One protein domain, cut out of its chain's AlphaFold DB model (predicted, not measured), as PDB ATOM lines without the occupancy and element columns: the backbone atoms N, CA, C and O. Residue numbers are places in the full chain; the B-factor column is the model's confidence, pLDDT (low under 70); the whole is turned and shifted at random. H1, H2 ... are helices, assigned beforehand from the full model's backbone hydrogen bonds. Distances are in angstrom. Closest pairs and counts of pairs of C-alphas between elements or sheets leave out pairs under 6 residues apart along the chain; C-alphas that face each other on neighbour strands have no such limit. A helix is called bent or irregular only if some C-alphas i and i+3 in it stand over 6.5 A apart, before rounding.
ATOM      1  N   THR A   4      62.371  55.135 563.181       64.88
ATOM      2  CA  THR A   4      63.032  56.245 563.881       64.88
ATOM      3  C   THR A   4      62.247  57.558 563.810       64.88
ATOM      4  O   THR A   4      62.149  58.282 564.800       64.88
ATOM      5  N   SER A   5      61.628  57.881 562.667       67.75
ATOM      6  CA  SER A   5      60.836  59.116 562.543       67.75
ATOM      7  C   SER A   5      59.479  59.021 563.249       67.75
ATOM      8  O   SER A   5      58.907  60.049 563.617       67.75
ATOM      9  N   PHE A   6      58.968  57.800 563.451       68.06
ATOM     10  CA  PHE A   6      57.732  57.552 564.190       68.06
ATOM     11  C   PHE A   6      57.968  57.791 565.678       68.06
ATOM     12  O   PHE A   6      57.292  58.639 566.262       68.06
ATOM     13  N   PHE A   7      59.009  57.171 566.240       68.00
ATOM     14  CA  PHE A   7      59.429  57.424 567.617       68.00
ATOM     15  C   PHE A   7      59.770  58.893 567.844       68.00
ATOM     16  O   PHE A   7      59.288  59.482 568.804       68.00
ATOM     17  N   LYS A   8      60.503  59.542 566.930       71.06
ATOM     18  CA  LYS A   8      60.825  60.972 567.057       71.06
ATOM     19  C   LYS A   8      59.568  61.848 567.142       71.06
ATOM     20  O   LYS A   8      59.506  62.738 567.984       71.06
ATOM     21  N   LYS A   9      58.544  61.595 566.318       71.88
ATOM     22  CA  LYS A   9      57.271  62.339 566.383       71.88
ATOM     23  C   LYS A   9      56.474  62.038 567.651       71.88
ATOM     24  O   LYS A   9      55.889  62.958 568.217       71.88
ATOM     25  N   LEU A  10      56.471  60.786 568.102       69.56
ATOM     26  CA  LEU A  10      55.813  60.376 569.341       69.56
ATOM     27  C   LEU A  10      56.465  61.040 570.566       69.56
ATOM     28  O   LEU A  10      55.768  61.611 571.404       69.56
ATOM     29  N   LEU A  11      57.800  61.041 570.611       66.31
ATOM     30  CA  LEU A  11      58.620  61.660 571.653       66.31
ATOM     31  C   LEU A  11      58.424  63.174 571.723       66.31
ATOM     32  O   LEU A  11      58.274  63.722 572.809       66.31
ATOM     33  N   ILE A  12      58.392  63.858 570.576       70.25
ATOM     34  CA  ILE A  12      58.189  65.314 570.532       70.25
ATOM     35  C   ILE A  12      56.784  65.682 571.019       70.25
ATOM     36  O   ILE A  12      56.631  66.634 571.780       70.25
ATOM     37  N   LYS A  13      55.761  64.917 570.620       72.88
ATOM     38  CA  LYS A  13      54.370  65.186 571.005       72.88
ATOM     39  C   LYS A  13      54.110  64.927 572.493       72.88
ATOM     40  O   LYS A  13      53.327  65.645 573.101       72.88
ATOM     41  N   ASN A  14      54.785  63.935 573.077       75.38
ATOM     42  CA  ASN A  14      54.552  63.463 574.445       75.38
ATOM     43  C   ASN A  14      55.804  63.578 575.335       75.38
ATOM     44  O   ASN A  14      56.040  62.721 576.187       75.38
ATOM     45  N   LYS A  15      56.610  64.634 575.154       77.31
ATOM     46  CA  LYS A  15      57.912  64.799 575.831       77.31
ATOM     47  C   LYS A  15      57.821  64.672 577.355       77.31
ATOM     48  O   LYS A  15      58.669  64.029 577.963       77.31
ATOM     49  N   PHE A  16      56.774  65.239 577.957       76.19
ATOM     50  CA  PHE A  16      56.537  65.143 579.398       76.19
ATOM     51  C   PHE A  16      56.273  63.699 579.844       76.19
ATOM     52  O   PHE A  16      56.919  63.228 580.768       76.19
ATOM     53  N   LEU A  17      55.403  62.966 579.139       79.38
ATOM     54  CA  LEU A  17      55.101  61.565 579.461       79.38
ATOM     55  C   LEU A  17      56.332  60.667 579.332       79.38
ATOM     56  O   LEU A  17      56.499  59.755 580.130       79.38
ATOM     57  N   PHE A  18      57.196  60.930 578.350       79.75
ATOM     58  CA  PHE A  18      58.428  60.167 578.181       79.75
ATOM     59  C   PHE A  18      59.440  60.454 579.294       79.75
ATOM     60  O   PHE A  18      60.050  59.532 579.823       79.75
ATOM     61  N   PHE A  19      59.573  61.719 579.699       81.38
ATOM     62  CA  PHE A  19      60.402  62.082 580.846       81.38
ATOM     63  C   PHE A  19      59.881  61.443 582.139       81.38
ATOM     64  O   PHE A  19      60.650  60.845 582.883       81.38
ATOM     65  N   THR A  20      58.566  61.492 582.381       82.50
ATOM     66  CA  THR A  20      57.945  60.811 583.524       82.50
ATOM     67  C   THR A  20      58.156  59.300 583.462       82.50
ATOM     68  O   THR A  20      58.430  58.697 584.495       82.50
ATOM     69  N   LEU A  21      58.083  58.685 582.278       86.19
ATOM     70  CA  LEU A  21      58.334  57.255 582.101       86.19
ATOM     71  C   LEU A  21      59.769  56.876 582.487       86.19
ATOM     72  O   LEU A  21      59.928  55.933 583.247       86.19
ATOM     73  N   ILE A  22      60.781  57.626 582.038       85.12
ATOM     74  CA  ILE A  22      62.187  57.368 582.402       85.12
ATOM     75  C   ILE A  22      62.414  57.562 583.908       85.12
ATOM     76  O   ILE A  22      63.060  56.761 584.574       85.12
ATOM     77  N   THR A  23      61.868  58.631 584.483       84.75
ATOM     78  CA  THR A  23      62.045  58.887 585.918       84.75
ATOM     79  C   THR A  23      61.366  57.806 586.761       84.75
ATOM     80  O   THR A  23      61.930  57.336 587.746       84.75
ATOM     81  N   THR A  24      60.164  57.375 586.376       85.19
ATOM     82  CA  THR A  24      59.440  56.309 587.088       85.19
ATOM     83  C   THR A  24      60.050  54.928 586.854       85.19
ATOM     84  O   THR A  24      60.053  54.134 587.793       85.19
ATOM     85  N   SER A  25      60.634  54.649 585.679       85.44
ATOM     86  CA  SER A  25      61.389  53.411 585.437       85.44
ATOM     87  C   SER A  25      62.634  53.340 586.308       85.44
ATOM     88  O   SER A  25      62.867  52.302 586.921       85.44
ATOM     89  N   ALA A  26      63.366  54.446 586.462       85.12
ATOM     90  CA  ALA A  26      64.525  54.506 587.348       85.12
ATOM     91  C   ALA A  26      64.152  54.150 588.799       85.12
ATOM     92  O   ALA A  26      64.798  53.299 589.407       85.12
ATOM     93  N   PHE A  27      63.065  54.713 589.340       86.38
ATOM     94  CA  PHE A  27      62.592  54.357 590.685       86.38
ATOM     95  C   PHE A  27      62.078  52.918 590.780       86.38
ATOM     96  O   PHE A  27      62.391  52.226 591.744       86.38
ATOM     97  N   ALA A  28      61.329  52.444 589.784       87.12
ATOM     98  CA  ALA A  28      60.835  51.068 589.753       87.12
ATOM     99  C   ALA A  28      61.971  50.036 589.620       87.12
ATOM    100  O   ALA A  28      61.842  48.907 590.082       87.12
ATOM    101  N   SER A  29      63.094  50.411 589.006       87.81
ATOM    102  CA  SER A  29      64.252  49.531 588.822       87.81
ATOM    103  C   SER A  29      65.026  49.251 590.119       87.81
ATOM    104  O   SER A  29      65.782  48.280 590.185       87.81
ATOM    105  N   PHE A  72      56.196  51.499 590.247       87.56
ATOM    106  CA  PHE A  72      55.915  50.537 589.188       87.56
ATOM    107  C   PHE A  72      54.535  50.766 588.564       87.56
ATOM    108  O   PHE A  72      54.401  50.776 587.340       87.56
ATOM    109  N   TYR A  73      53.518  51.040 589.380       89.12
ATOM    110  CA  TYR A  73      52.183  51.382 588.892       89.12
ATOM    111  C   TYR A  73      52.188  52.672 588.060       89.12
ATOM    112  O   TYR A  73      51.601  52.721 586.977       89.12
ATOM    113  N   LEU A  74      52.891  53.713 588.516       87.06
ATOM    114  CA  LEU A  74      53.046  54.964 587.767       87.06
ATOM    115  C   LEU A  74      53.776  54.752 586.437       87.06
ATOM    116  O   LEU A  74      53.381  55.333 585.421       87.06
ATOM    117  N   TRP A  75      54.799  53.898 586.429       85.94
ATOM    118  CA  TRP A  75      55.511  53.514 585.215       85.94
ATOM    119  C   TRP A  75      54.584  52.802 584.219       85.94
ATOM    120  O   TRP A  75      54.476  53.231 583.067       85.94
ATOM    121  N   GLN A  76      53.817  51.802 584.673       85.69
ATOM    122  CA  GLN A  76      52.821  51.108 583.846       85.69
ATOM    123  C   GLN A  76      51.724  52.042 583.324       85.69
ATOM    124  O   GLN A  76      51.294  51.940 582.173       85.69
ATOM    125  N   PHE A  77      51.286  53.002 584.136       85.94
ATOM    126  CA  PHE A  77      50.305  53.995 583.716       85.94
ATOM    127  C   PHE A  77      50.842  54.896 582.592       85.94
ATOM    128  O   PHE A  77      50.137  55.167 581.611       85.94
ATOM    129  N   CYS A  78      52.097  55.343 582.700       83.81
ATOM    130  CA  CYS A  78      52.756  56.118 581.648       83.81
ATOM    131  C   CYS A  78      52.928  55.289 580.372       83.81
ATOM    132  O   CYS A  78      52.611  55.771 579.282       83.81
ATOM    133  N   TRP A  79      53.343  54.030 580.511       79.69
ATOM    134  CA  TRP A  79      53.456  53.073 579.414       79.69
ATOM    135  C   TRP A  79      52.124  52.926 578.662       79.69
ATOM    136  O   TRP A  79      52.066  53.182 577.455       79.69
ATOM    137  N   GLY A  80      51.022  52.658 579.367       81.94
ATOM    138  CA  GLY A  80      49.695  52.530 578.757       81.94
ATOM    139  C   GLY A  80      49.237  53.794 578.015       81.94
ATOM    140  O   GLY A  80      48.637  53.716 576.938       81.94
ATOM    141  N   LYS A  81      49.568  54.987 578.531       84.31
ATOM    142  CA  LYS A  81      49.287  56.256 577.836       84.31
ATOM    143  C   LYS A  81      50.072  56.403 576.531       84.31
ATOM    144  O   LYS A  81      49.512  56.904 575.551       84.31
ATOM    145  N   ILE A  82      51.333  55.971 576.494       81.38
ATOM    146  CA  ILE A  82      52.166  56.019 575.281       81.38
ATOM    147  C   ILE A  82      51.616  55.075 574.208       81.38
ATOM    148  O   ILE A  82      51.486  55.499 573.053       81.38
ATOM    149  N   ILE A  83      51.215  53.853 574.576       80.56
ATOM    150  CA  ILE A  83      50.561  52.911 573.651       80.56
ATOM    151  C   ILE A  83      49.293  53.547 573.076       80.56
ATOM    152  O   ILE A  83      49.136  53.641 571.858       80.56
ATOM    153  N   LYS A  84      48.406  54.074 573.931       81.88
ATOM    154  CA  LYS A  84      47.135  54.669 573.487       81.88
ATOM    155  C   LYS A  84      47.339  55.856 572.541       81.88
ATOM    156  O   LYS A  84      46.628  55.980 571.543       81.88
ATOM    157  N   SER A  85      48.313  56.721 572.828       77.12
ATOM    158  CA  SER A  85      48.651  57.857 571.962       77.12
ATOM    159  C   SER A  85      49.193  57.400 570.602       77.12
ATOM    160  O   SER A  85      48.833  57.960 569.561       77.12
ATOM    161  N   SER A  86      50.005  56.341 570.603       73.81
ATOM    162  CA  SER A  86      50.549  55.716 569.393       73.81
ATOM    163  C   SER A  86      49.452  55.102 568.529       73.81
ATOM    164  O   SER A  86      49.413  55.367 567.325       73.81
ATOM    165  N   ASN A  87      48.508  54.385 569.145       77.38
ATOM    166  CA  ASN A  87      47.347  53.790 568.483       77.38
ATOM    167  C   ASN A  87      46.533  54.842 567.723       77.38
ATOM    168  O   ASN A  87      46.288  54.721 566.521       77.38
ATOM    169  N   GLN A  88      46.164  55.922 568.418       77.88
ATOM    170  CA  GLN A  88      45.375  57.012 567.843       77.88
ATOM    171  C   GLN A  88      46.104  57.684 566.677       77.88
ATOM    172  O   GLN A  88      45.490  57.979 565.649       77.88
ATOM    173  N   PHE A  89      47.415  57.897 566.805       76.12
ATOM    174  CA  PHE A  89      48.221  58.501 565.748       76.12
ATOM    175  C   PHE A  89      48.334  57.600 564.510       76.12
ATOM    176  O   PHE A  89      48.162  58.079 563.386       76.12
ATOM    177  N   LEU A  90      48.590  56.303 564.698       71.88
ATOM    178  CA  LEU A  90      48.709  55.340 563.603       71.88
ATOM    179  C   LEU A  90      47.380  55.152 562.865       71.88
ATOM    180  O   LEU A  90      47.357  55.204 561.634       71.88
ATOM    181  N   ARG A  91      46.270  55.014 563.600       75.19
ATOM    182  CA  ARG A  91      44.924  54.870 563.022       75.19
ATOM    183  C   ARG A  91      44.480  56.112 562.258       75.19
ATOM    184  O   ARG A  91      44.046  55.993 561.117       75.19
ATOM    185  N   SER A  92      44.646  57.302 562.839       73.06
ATOM    186  CA  SER A  92      44.282  58.566 562.178       73.06
ATOM    187  C   SER A  92      45.076  58.784 560.886       73.06
ATOM    188  O   SER A  92      44.525  59.220 559.876       73.06
ATOM    189  N   ARG A  93      46.359  58.405 560.867       70.88
ATOM    190  CA  ARG A  93      47.190  58.507 559.663       70.88
ATOM    191  C   ARG A  93      46.810  57.499 558.582       70.88
ATOM    192  O   ARG A  93      46.777  57.871 557.409       70.88
ATOM    193  N   ALA A  94      46.554  56.247 558.958       66.31
ATOM    194  CA  ALA A  94      46.111  55.213 558.026       66.31
ATOM    195  C   ALA A  94      44.779  55.606 557.368       66.31
ATOM    196  O   ALA A  94      44.634  55.497 556.152       66.31
ATOM    197  N   PHE A  95      43.863  56.172 558.160       66.69
ATOM    198  CA  PHE A  95      42.591  56.696 557.675       66.69
ATOM    199  C   PHE A  95      42.782  57.886 556.724       66.69
ATOM    200  O   PHE A  95      42.340  57.820 555.586       66.69
ATOM    201  N   ASN A  96      43.545  58.914 557.112       66.56
ATOM    202  CA  ASN A  96      43.798  60.079 556.249       66.56
ATOM    203  C   ASN A  96      44.495  59.715 554.925       66.56
ATOM    204  O   ASN A  96      44.233  60.333 553.897       66.56
ATOM    205  N   THR A  97      45.375  58.710 554.932       64.06
ATOM    206  CA  THR A  97      46.053  58.229 553.713       64.06
ATOM    207  C   THR A  97      45.074  57.539 552.758       64.06
ATOM    208  O   THR A  97      45.235  57.628 551.543       64.06
ATOM    209  N   PHE A  98      44.044  56.879 553.293       60.06
ATOM    210  CA  PHE A  98      42.972  56.283 552.502       60.06
ATOM    211  C   PHE A  98      42.056  57.352 551.891       60.06
ATOM    212  O   PHE A  98      41.776  57.296 550.694       60.06
ATOM    213  N   THR A  99      41.661  58.368 552.664       61.41
ATOM    214  CA  THR A  99      40.755  59.436 552.199       61.41
ATOM    215  C   THR A  99      41.333  60.253 551.039       61.41
ATOM    216  O   THR A  99      40.582  60.729 550.196       61.41
ATOM    217  N   TYR A 100      42.662  60.390 550.958       60.78
ATOM    218  CA  TYR A 100      43.348  61.118 549.881       60.78
ATOM    219  C   TYR A 100      43.454  60.345 548.552       60.78
ATOM    220  O   TYR A 100      43.771  60.939 547.523       60.78
ATOM    221  N   SER A 101      43.252  59.024 548.535       56.69
ATOM    222  CA  SER A 101      43.303  58.206 547.310       56.69
ATOM    223  C   SER A 101      42.521  56.897 547.492       56.69
ATOM    224  O   SER A 101      43.140  55.836 547.669       56.69
ATOM    225  N   PRO A 102      41.179  56.956 547.471       60.47
ATOM    226  CA  PRO A 102      40.331  55.797 547.715       60.47
ATOM    227  C   PRO A 102      40.452  54.772 546.578       60.47
ATOM    228  O   PRO A 102      40.356  55.103 545.401       60.47
ATOM    229  N   SER A 103      40.686  53.509 546.936       66.06
ATOM    230  CA  SER A 103      40.609  52.352 546.029       66.06
ATOM    231  C   SER A 103      40.320  51.095 546.853       66.06
ATOM    232  O   SER A 103      40.779  51.010 547.995       66.06
ATOM    233  N   GLU A 104      39.591  50.119 546.304       61.28
ATOM    234  CA  GLU A 104      39.231  48.876 547.012       61.28
ATOM    235  C   GLU A 104      40.456  48.098 547.515       61.28
ATOM    236  O   GLU A 104      40.494  47.670 548.669       61.28
ATOM    237  N   SER A 105      41.513  48.001 546.699       61.84
ATOM    238  CA  SER A 105      42.768  47.341 547.086       61.84
ATOM    239  C   SER A 105      43.483  48.059 548.238       61.84
ATOM    240  O   SER A 105      44.077  47.417 549.107       61.84
ATOM    241  N   LYS A 106      43.385  49.394 548.318       60.50
ATOM    242  CA  LYS A 106      43.878  50.166 549.472       60.50
ATOM    243  C   LYS A 106      42.960  50.057 550.687       60.50
ATOM    244  O   LYS A 106      43.470  50.163 551.795       60.50
ATOM    245  N   MET A 107      41.657  49.819 550.522       61.34
ATOM    246  CA  MET A 107      40.733  49.654 551.650       61.34
ATOM    247  C   MET A 107      41.071  48.401 552.460       61.34
ATOM    248  O   MET A 107      41.251  48.490 553.674       61.34
ATOM    249  N   ALA A 108      41.257  47.262 551.783       63.78
ATOM    250  CA  ALA A 108      41.683  46.013 552.416       63.78
ATOM    251  C   ALA A 108      43.071  46.144 553.074       63.78
ATOM    252  O   ALA A 108      43.256  45.728 554.219       63.78
ATOM    253  N   ASN A 109      44.024  46.804 552.405       65.00
ATOM    254  CA  ASN A 109      45.362  47.060 552.952       65.00
ATOM    255  C   ASN A 109      45.348  48.003 554.166       65.00
ATOM    256  O   ASN A 109      46.071  47.765 555.131       65.00
ATOM    257  N   THR A 110      44.515  49.045 554.161       61.22
ATOM    258  CA  THR A 110      44.354  49.961 555.299       61.22
ATOM    259  C   THR A 110      43.683  49.262 556.482       61.22
ATOM    260  O   THR A 110      44.127  49.448 557.615       61.22
ATOM    261  N   LEU A 111      42.675  48.413 556.248       61.94
ATOM    262  CA  LEU A 111      42.042  47.620 557.310       61.94
ATOM    263  C   LEU A 111      43.034  46.636 557.945       61.94
ATOM    264  O   LEU A 111      43.122  46.550 559.170       61.94
ATOM    265  N   ASN A 112      43.805  45.931 557.114       72.75
ATOM    266  CA  ASN A 112      44.811  44.976 557.570       72.75
ATOM    267  C   ASN A 112      45.940  45.687 558.339       72.75
ATOM    268  O   ASN A 112      46.326  45.270 559.428       72.75
ATOM    269  N   PHE A 113      46.382  46.852 557.854       68.50
ATOM    270  CA  PHE A 113      47.344  47.691 558.563       68.50
ATOM    271  C   PHE A 113      46.824  48.140 559.940       68.50
ATOM    272  O   PHE A 113      47.544  48.024 560.929       68.50
ATOM    273  N   ILE A 114      45.577  48.617 560.031       69.12
ATOM    274  CA  ILE A 114      44.968  49.097 561.287       69.12
ATOM    275  C   ILE A 114      44.764  47.969 562.307       69.12
ATOM    276  O   ILE A 114      44.936  48.204 563.506       69.12
ATOM    277  N   ASN A 115      44.372  46.773 561.866       69.75
ATOM    278  CA  ASN A 115      44.049  45.671 562.774       69.75
ATOM    279  C   ASN A 115      45.263  44.826 563.159       69.75
ATOM    280  O   ASN A 115      45.364  44.428 564.321       69.75
ATOM    281  N   VAL A 116      46.171  44.566 562.218       73.62
ATOM    282  CA  VAL A 116      47.318  43.671 562.418       73.62
ATOM    283  C   VAL A 116      48.577  44.486 562.685       73.62
ATOM    284  O   VAL A 116      49.138  44.414 563.778       73.62
ATOM    285  N   ASN A 117      48.983  45.344 561.746       71.81
ATOM    286  CA  ASN A 117      50.286  46.009 561.832       71.81
ATOM    287  C   ASN A 117      50.354  47.031 562.974       71.81
ATOM    288  O   ASN A 117      51.386  47.133 563.626       71.81
ATOM    289  N   VAL A 118      49.276  47.769 563.258       74.75
ATOM    290  CA  VAL A 118      49.250  48.725 564.383       74.75
ATOM    291  C   VAL A 118      49.392  48.007 565.724       74.75
ATOM    292  O   VAL A 118      50.233  48.409 566.523       74.75
ATOM    293  N   LYS A 119      48.651  46.913 565.947       72.94
ATOM    294  CA  LYS A 119      48.789  46.103 567.170       72.94
ATOM    295  C   LYS A 119      50.175  45.474 567.289       72.94
ATOM    296  O   LYS A 119      50.723  45.396 568.382       72.94
ATOM    297  N   GLN A 120      50.750  45.032 566.174       75.00
ATOM    298  CA  GLN A 120      52.091  44.460 566.164       75.00
ATOM    299  C   GLN A 120      53.157  45.517 566.486       75.00
ATOM    300  O   GLN A 120      54.063  45.254 567.270       75.00
ATOM    301  N   ILE A 121      53.022  46.737 565.955       73.81
ATOM    302  CA  ILE A 121      53.891  47.872 566.305       73.81
ATOM    303  C   ILE A 121      53.756  48.221 567.795       73.81
ATOM    304  O   ILE A 121      54.756  48.519 568.441       73.81
ATOM    305  N   GLU A 122      52.553  48.160 568.363       76.19
ATOM    306  CA  GLU A 122      52.337  48.375 569.799       76.19
ATOM    307  C   GLU A 122      53.052  47.308 570.637       76.19
ATOM    308  O   GLU A 122      53.998  47.628 571.354       76.19
ATOM    309  N   ASN A 123      52.678  46.041 570.458       74.38
ATOM    310  CA  ASN A 123      53.116  44.954 571.336       74.38
ATOM    311  C   ASN A 123      54.569  44.506 571.107       74.38
ATOM    312  O   ASN A 123      55.201  43.991 572.019       74.38
ATOM    313  N   GLN A 124      55.099  44.622 569.885       77.62
ATOM    314  CA  GLN A 124      56.441  44.115 569.556       77.62
ATOM    315  C   GLN A 124      57.483  45.219 569.382       77.62
ATOM    316  O   GLN A 124      58.675  44.932 569.386       77.62
ATOM    317  N   CYS A 125      57.071  46.475 569.187       75.94
ATOM    318  CA  CYS A 125      58.019  47.573 569.001       75.94
ATOM    319  C   CYS A 125      57.992  48.543 570.178       75.94
ATOM    320  O   CYS A 125      59.040  48.810 570.759       75.94
ATOM    321  N   ILE A 126      56.823  49.058 570.561       77.94
ATOM    322  CA  ILE A 126      56.728  50.031 571.658       77.94
ATOM    323  C   ILE A 126      57.001  49.349 572.997       77.94
ATOM    324  O   ILE A 126      57.858  49.824 573.742       77.94
ATOM    325  N   ASP A 127      56.341  48.226 573.268       81.94
ATOM    326  CA  ASP A 127      56.518  47.491 574.524       81.94
ATOM    327  C   ASP A 127      57.960  47.015 574.686       81.94
ATOM    328  O   ASP A 127      58.591  47.306 575.696       81.94
ATOM    329  N   SER A 128      58.534  46.391 573.654       81.88
ATOM    330  CA  SER A 128      59.923  45.924 573.699       81.88
ATOM    331  C   SER A 128      60.927  47.055 573.930       81.88
ATOM    332  O   SER A 128      61.889  46.863 574.668       81.88
ATOM    333  N   VAL A 129      60.710  48.244 573.356       82.69
ATOM    334  CA  VAL A 129      61.570  49.413 573.613       82.69
ATOM    335  C   VAL A 129      61.416  49.912 575.050       82.69
ATOM    336  O   VAL A 129      62.416  50.222 575.692       82.69
ATOM    337  N   ILE A 130      60.191  49.981 575.574       83.81
ATOM    338  CA  ILE A 130      59.933  50.429 576.951       83.81
ATOM    339  C   ILE A 130      60.529  49.445 577.965       83.81
ATOM    340  O   ILE A 130      61.191  49.871 578.911       83.81
ATOM    341  N   THR A 131      60.366  48.141 577.741       85.88
ATOM    342  CA  THR A 131      60.993  47.099 578.563       85.88
ATOM    343  C   THR A 131      62.515  47.167 578.479       85.88
ATOM    344  O   THR A 131      63.176  47.088 579.507       85.88
ATOM    345  N   LEU A 132      63.086  47.378 577.288       87.00
ATOM    346  CA  LEU A 132      64.533  47.522 577.128       87.00
ATOM    347  C   LEU A 132      65.083  48.703 577.940       87.00
ATOM    348  O   LEU A 132      66.109  48.553 578.596       87.00
ATOM    349  N   ILE A 133      64.396  49.852 577.932       85.88
ATOM    350  CA  ILE A 133      64.773  51.019 578.749       85.88
ATOM    351  C   ILE A 133      64.773  50.647 580.235       85.88
ATOM    352  O   ILE A 133      65.759  50.898 580.921       85.88
ATOM    353  N   TYR A 134      63.718  49.984 580.712       86.31
ATOM    354  CA  TYR A 134      63.641  49.529 582.101       86.31
ATOM    355  C   TYR A 134      64.785  48.573 582.476       86.31
ATOM    356  O   TYR A 134      65.396  48.725 583.531       86.31
ATOM    357  N   CYS A 135      65.136  47.626 581.601       86.69
ATOM    358  CA  CYS A 135      66.261  46.716 581.831       86.69
ATOM    359  C   CYS A 135      67.615  47.443 581.864       86.69
ATOM    360  O   CYS A 135      68.495  47.081 582.650       86.69
ATOM    361  N   ILE A 136      67.797  48.467 581.024       88.56
ATOM    362  CA  ILE A 136      68.999  49.311 581.040       88.56
ATOM    363  C   ILE A 136      69.087  50.065 582.369       88.56
ATOM    364  O   ILE A 136      70.138  50.020 583.010       88.56
ATOM    365  N   ASP A 137      67.992  50.682 582.817       86.31
ATOM    366  CA  ASP A 137      67.939  51.377 584.108       86.31
ATOM    367  C   ASP A 137      68.287  50.423 585.257       86.31
ATOM    368  O   ASP A 137      69.169  50.722 586.061       86.31
ATOM    369  N   GLN A 138      67.692  49.226 585.274       84.50
ATOM    370  CA  GLN A 138      67.976  48.193 586.273       84.50
ATOM    371  C   GLN A 138      69.449  47.771 586.272       84.50
ATOM    372  O   GLN A 138      70.048  47.605 587.338       84.50
ATOM    373  N   THR A 139      70.057  47.637 585.094       86.81
ATOM    374  CA  THR A 139      71.482  47.302 584.957       86.81
ATOM    375  C   THR A 139      72.369  48.413 585.514       86.81
ATOM    376  O   THR A 139      73.276  48.138 586.298       86.81
ATOM    377  N   ILE A 140      72.104  49.674 585.155       87.56
ATOM    378  CA  ILE A 140      72.864  50.840 585.635       87.56
ATOM    379  C   ILE A 140      72.781  50.935 587.157       87.56
ATOM    380  O   ILE A 140      73.800  51.057 587.836       87.56
ATOM    381  N   VAL A 141      71.569  50.842 587.687       84.75
ATOM    382  CA  VAL A 141      71.278  50.919 589.115       84.75
ATOM    383  C   VAL A 141      72.007  49.796 589.862       84.75
ATOM    384  O   VAL A 141      72.725  50.068 590.828       84.75
ATOM    385  N   SER A 142      71.956  48.563 589.351       83.50
ATOM    386  CA  SER A 142      72.671  47.412 589.927       83.50
ATOM    387  C   SER A 142      74.196  47.590 589.909       83.50
ATOM    388  O   SER A 142      74.866  47.297 590.900       83.50
ATOM    389  N   LEU A 143      74.764  48.118 588.819       84.50
ATOM    390  CA  LEU A 143      76.202  48.403 588.715       84.50
ATOM    391  C   LEU A 143      76.657  49.466 589.720       84.50
ATOM    392  O   LEU A 143      77.721  49.320 590.325       84.50
ATOM    393  N   ILE A 144      75.859  50.518 589.923       84.12
ATOM    394  CA  ILE A 144      76.129  51.537 590.945       84.12
ATOM    395  C   ILE A 144      76.149  50.880 592.329       84.12
ATOM    396  O   ILE A 144      77.098  51.086 593.084       84.12
ATOM    397  N   TYR A 145      75.161  50.037 592.638       78.31
ATOM    398  CA  TYR A 145      75.085  49.355 593.929       78.31
ATOM    399  C   TYR A 145      76.251  48.411 594.202       78.31
ATOM    400  O   TYR A 145      76.669  48.323 595.344       78.31
ATOM    401  N   ILE A 146      76.803  47.731 593.199       79.06
ATOM    402  CA  ILE A 146      77.983  46.871 593.396       79.06
ATOM    403  C   ILE A 146      79.250  47.715 593.588       79.06
ATOM    404  O   ILE A 146      80.127  47.380 594.382       79.06
ATOM    405  N   ARG A 147      79.368  48.831 592.860       69.31
ATOM    406  CA  ARG A 147      80.598  49.633 592.828       69.31
ATOM    407  C   ARG A 147      80.758  50.561 594.032       69.31
ATOM    408  O   ARG A 147      81.887  50.853 594.413       69.31
ATOM    409  N   VAL A 148      79.660  51.025 594.625       63.66
ATOM    410  CA  VAL A 148      79.669  51.872 595.830       63.66
ATOM    411  C   VAL A 148      80.282  51.171 597.061       63.66
ATOM    412  O   VAL A 148      81.216  51.739 597.623       63.66
ATOM    413  N   PRO A 149      79.862  49.956 597.471       57.19
ATOM    414  CA  PRO A 149      80.460  49.245 598.601       57.19
ATOM    415  C   PRO A 149      81.901  48.810 598.309       57.19
ATOM    416  O   PRO A 149      82.762  49.000 599.159       57.19
TER     417      PRO A 149
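AT A GLANCE: This is residues 4 to 29 and 72 to 149 of the 163 residues of an uncharacterized protein of Lactobacillus helveticus (UniProt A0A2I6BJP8). A long helical hairpin makes the length of this domain: H4, the longest helix, runs from end to end, and H3 folds back along its first part. H2 packs on the H3 residues 72 to 82 and on the H4 residues 133 to 141, and the short H1 comes close to H2 and H3 at the side of the hairpin; residues 143 to 149, in H4, stick out at one end and residues 100 to 105 at the other. The printed part has 104 residues, with four named helices in the order H1, H2, H3, H4 and no named strand; the class is all helix. It is loose, with a radius of gyration of the C-alphas of 17.6 A, and a rod spanning 66 by 24 by 22 A.

HOW THE PARTS SIT: H4, residues 104 to 149, and H3, residues 72 to 99, touch and form a helical hairpin, opposite ways at a shallow tilt of 26 degrees; their closest C-alphas, those of Arg 91 and Ile 114, are 6.0 A apart. H4 has a kink of 34 degrees near residue 119, but is neither bent nor irregular, only just: C-alphas 115 and 118 are 6.2 A apart. H2, residues 15 to 28, touches H4 with residues 22 to 26 alone, the same way at a steep tilt of 45 degrees; the closest C-alphas, those of Ser 25 and Tyr 134, are 5.6 A apart. H2 also touches H3, opposite ways at a shallow tilt of 32 degrees, only just short of steep; the closest C-alphas, those of Ala 28 and Phe 72, are 5.0 A apart. Of these three pairs two are at a shallow tilt, a packing that is mostly aligned, only just. H1, residues 4 to 13, is close to H2 but not clearly touching, about perpendicular at 84 degrees, with the closest C-alphas, those of Leu 11 and Phe 18, 6.7 A apart. H1 is also close to H3 but not clearly touching, with the closest C-alphas, those of Leu 10 and Ser 86, 7.0 A apart; H1 and H4 are apart. In H1, H2 and H3 every O i to N i+4 pair is within hydrogen-bond range; in H4 37 of 42 are.

IN THESE COORDINATES: H4 is 66.0 A long from its first to its last C-alpha: C-alpha 104 is at (39.231, 48.876, 547.012), and C-alpha 149 is at (80.460, 49.245, 598.601). H3 is 41.0 A long, H2 19.8 A and H1 14.3 A. C-alpha 4, where H1 begins, is at (63.032, 56.245, 563.881).

THE WHOLE: The C-alphas of Ser 103 and Pro 149, the two farthest apart, are 66.0 A apart. Residues 30 to 71 are not printed, and C-alphas 29 and 72 are 8.4 A apart across this cut. The links H1 to H2 and H3 to H4 are tight; H2 to H3 is the link across the cut. The mean pLDDT of the printed part is 75.9, and 30 residues are under 70, among them residues 94 to 111.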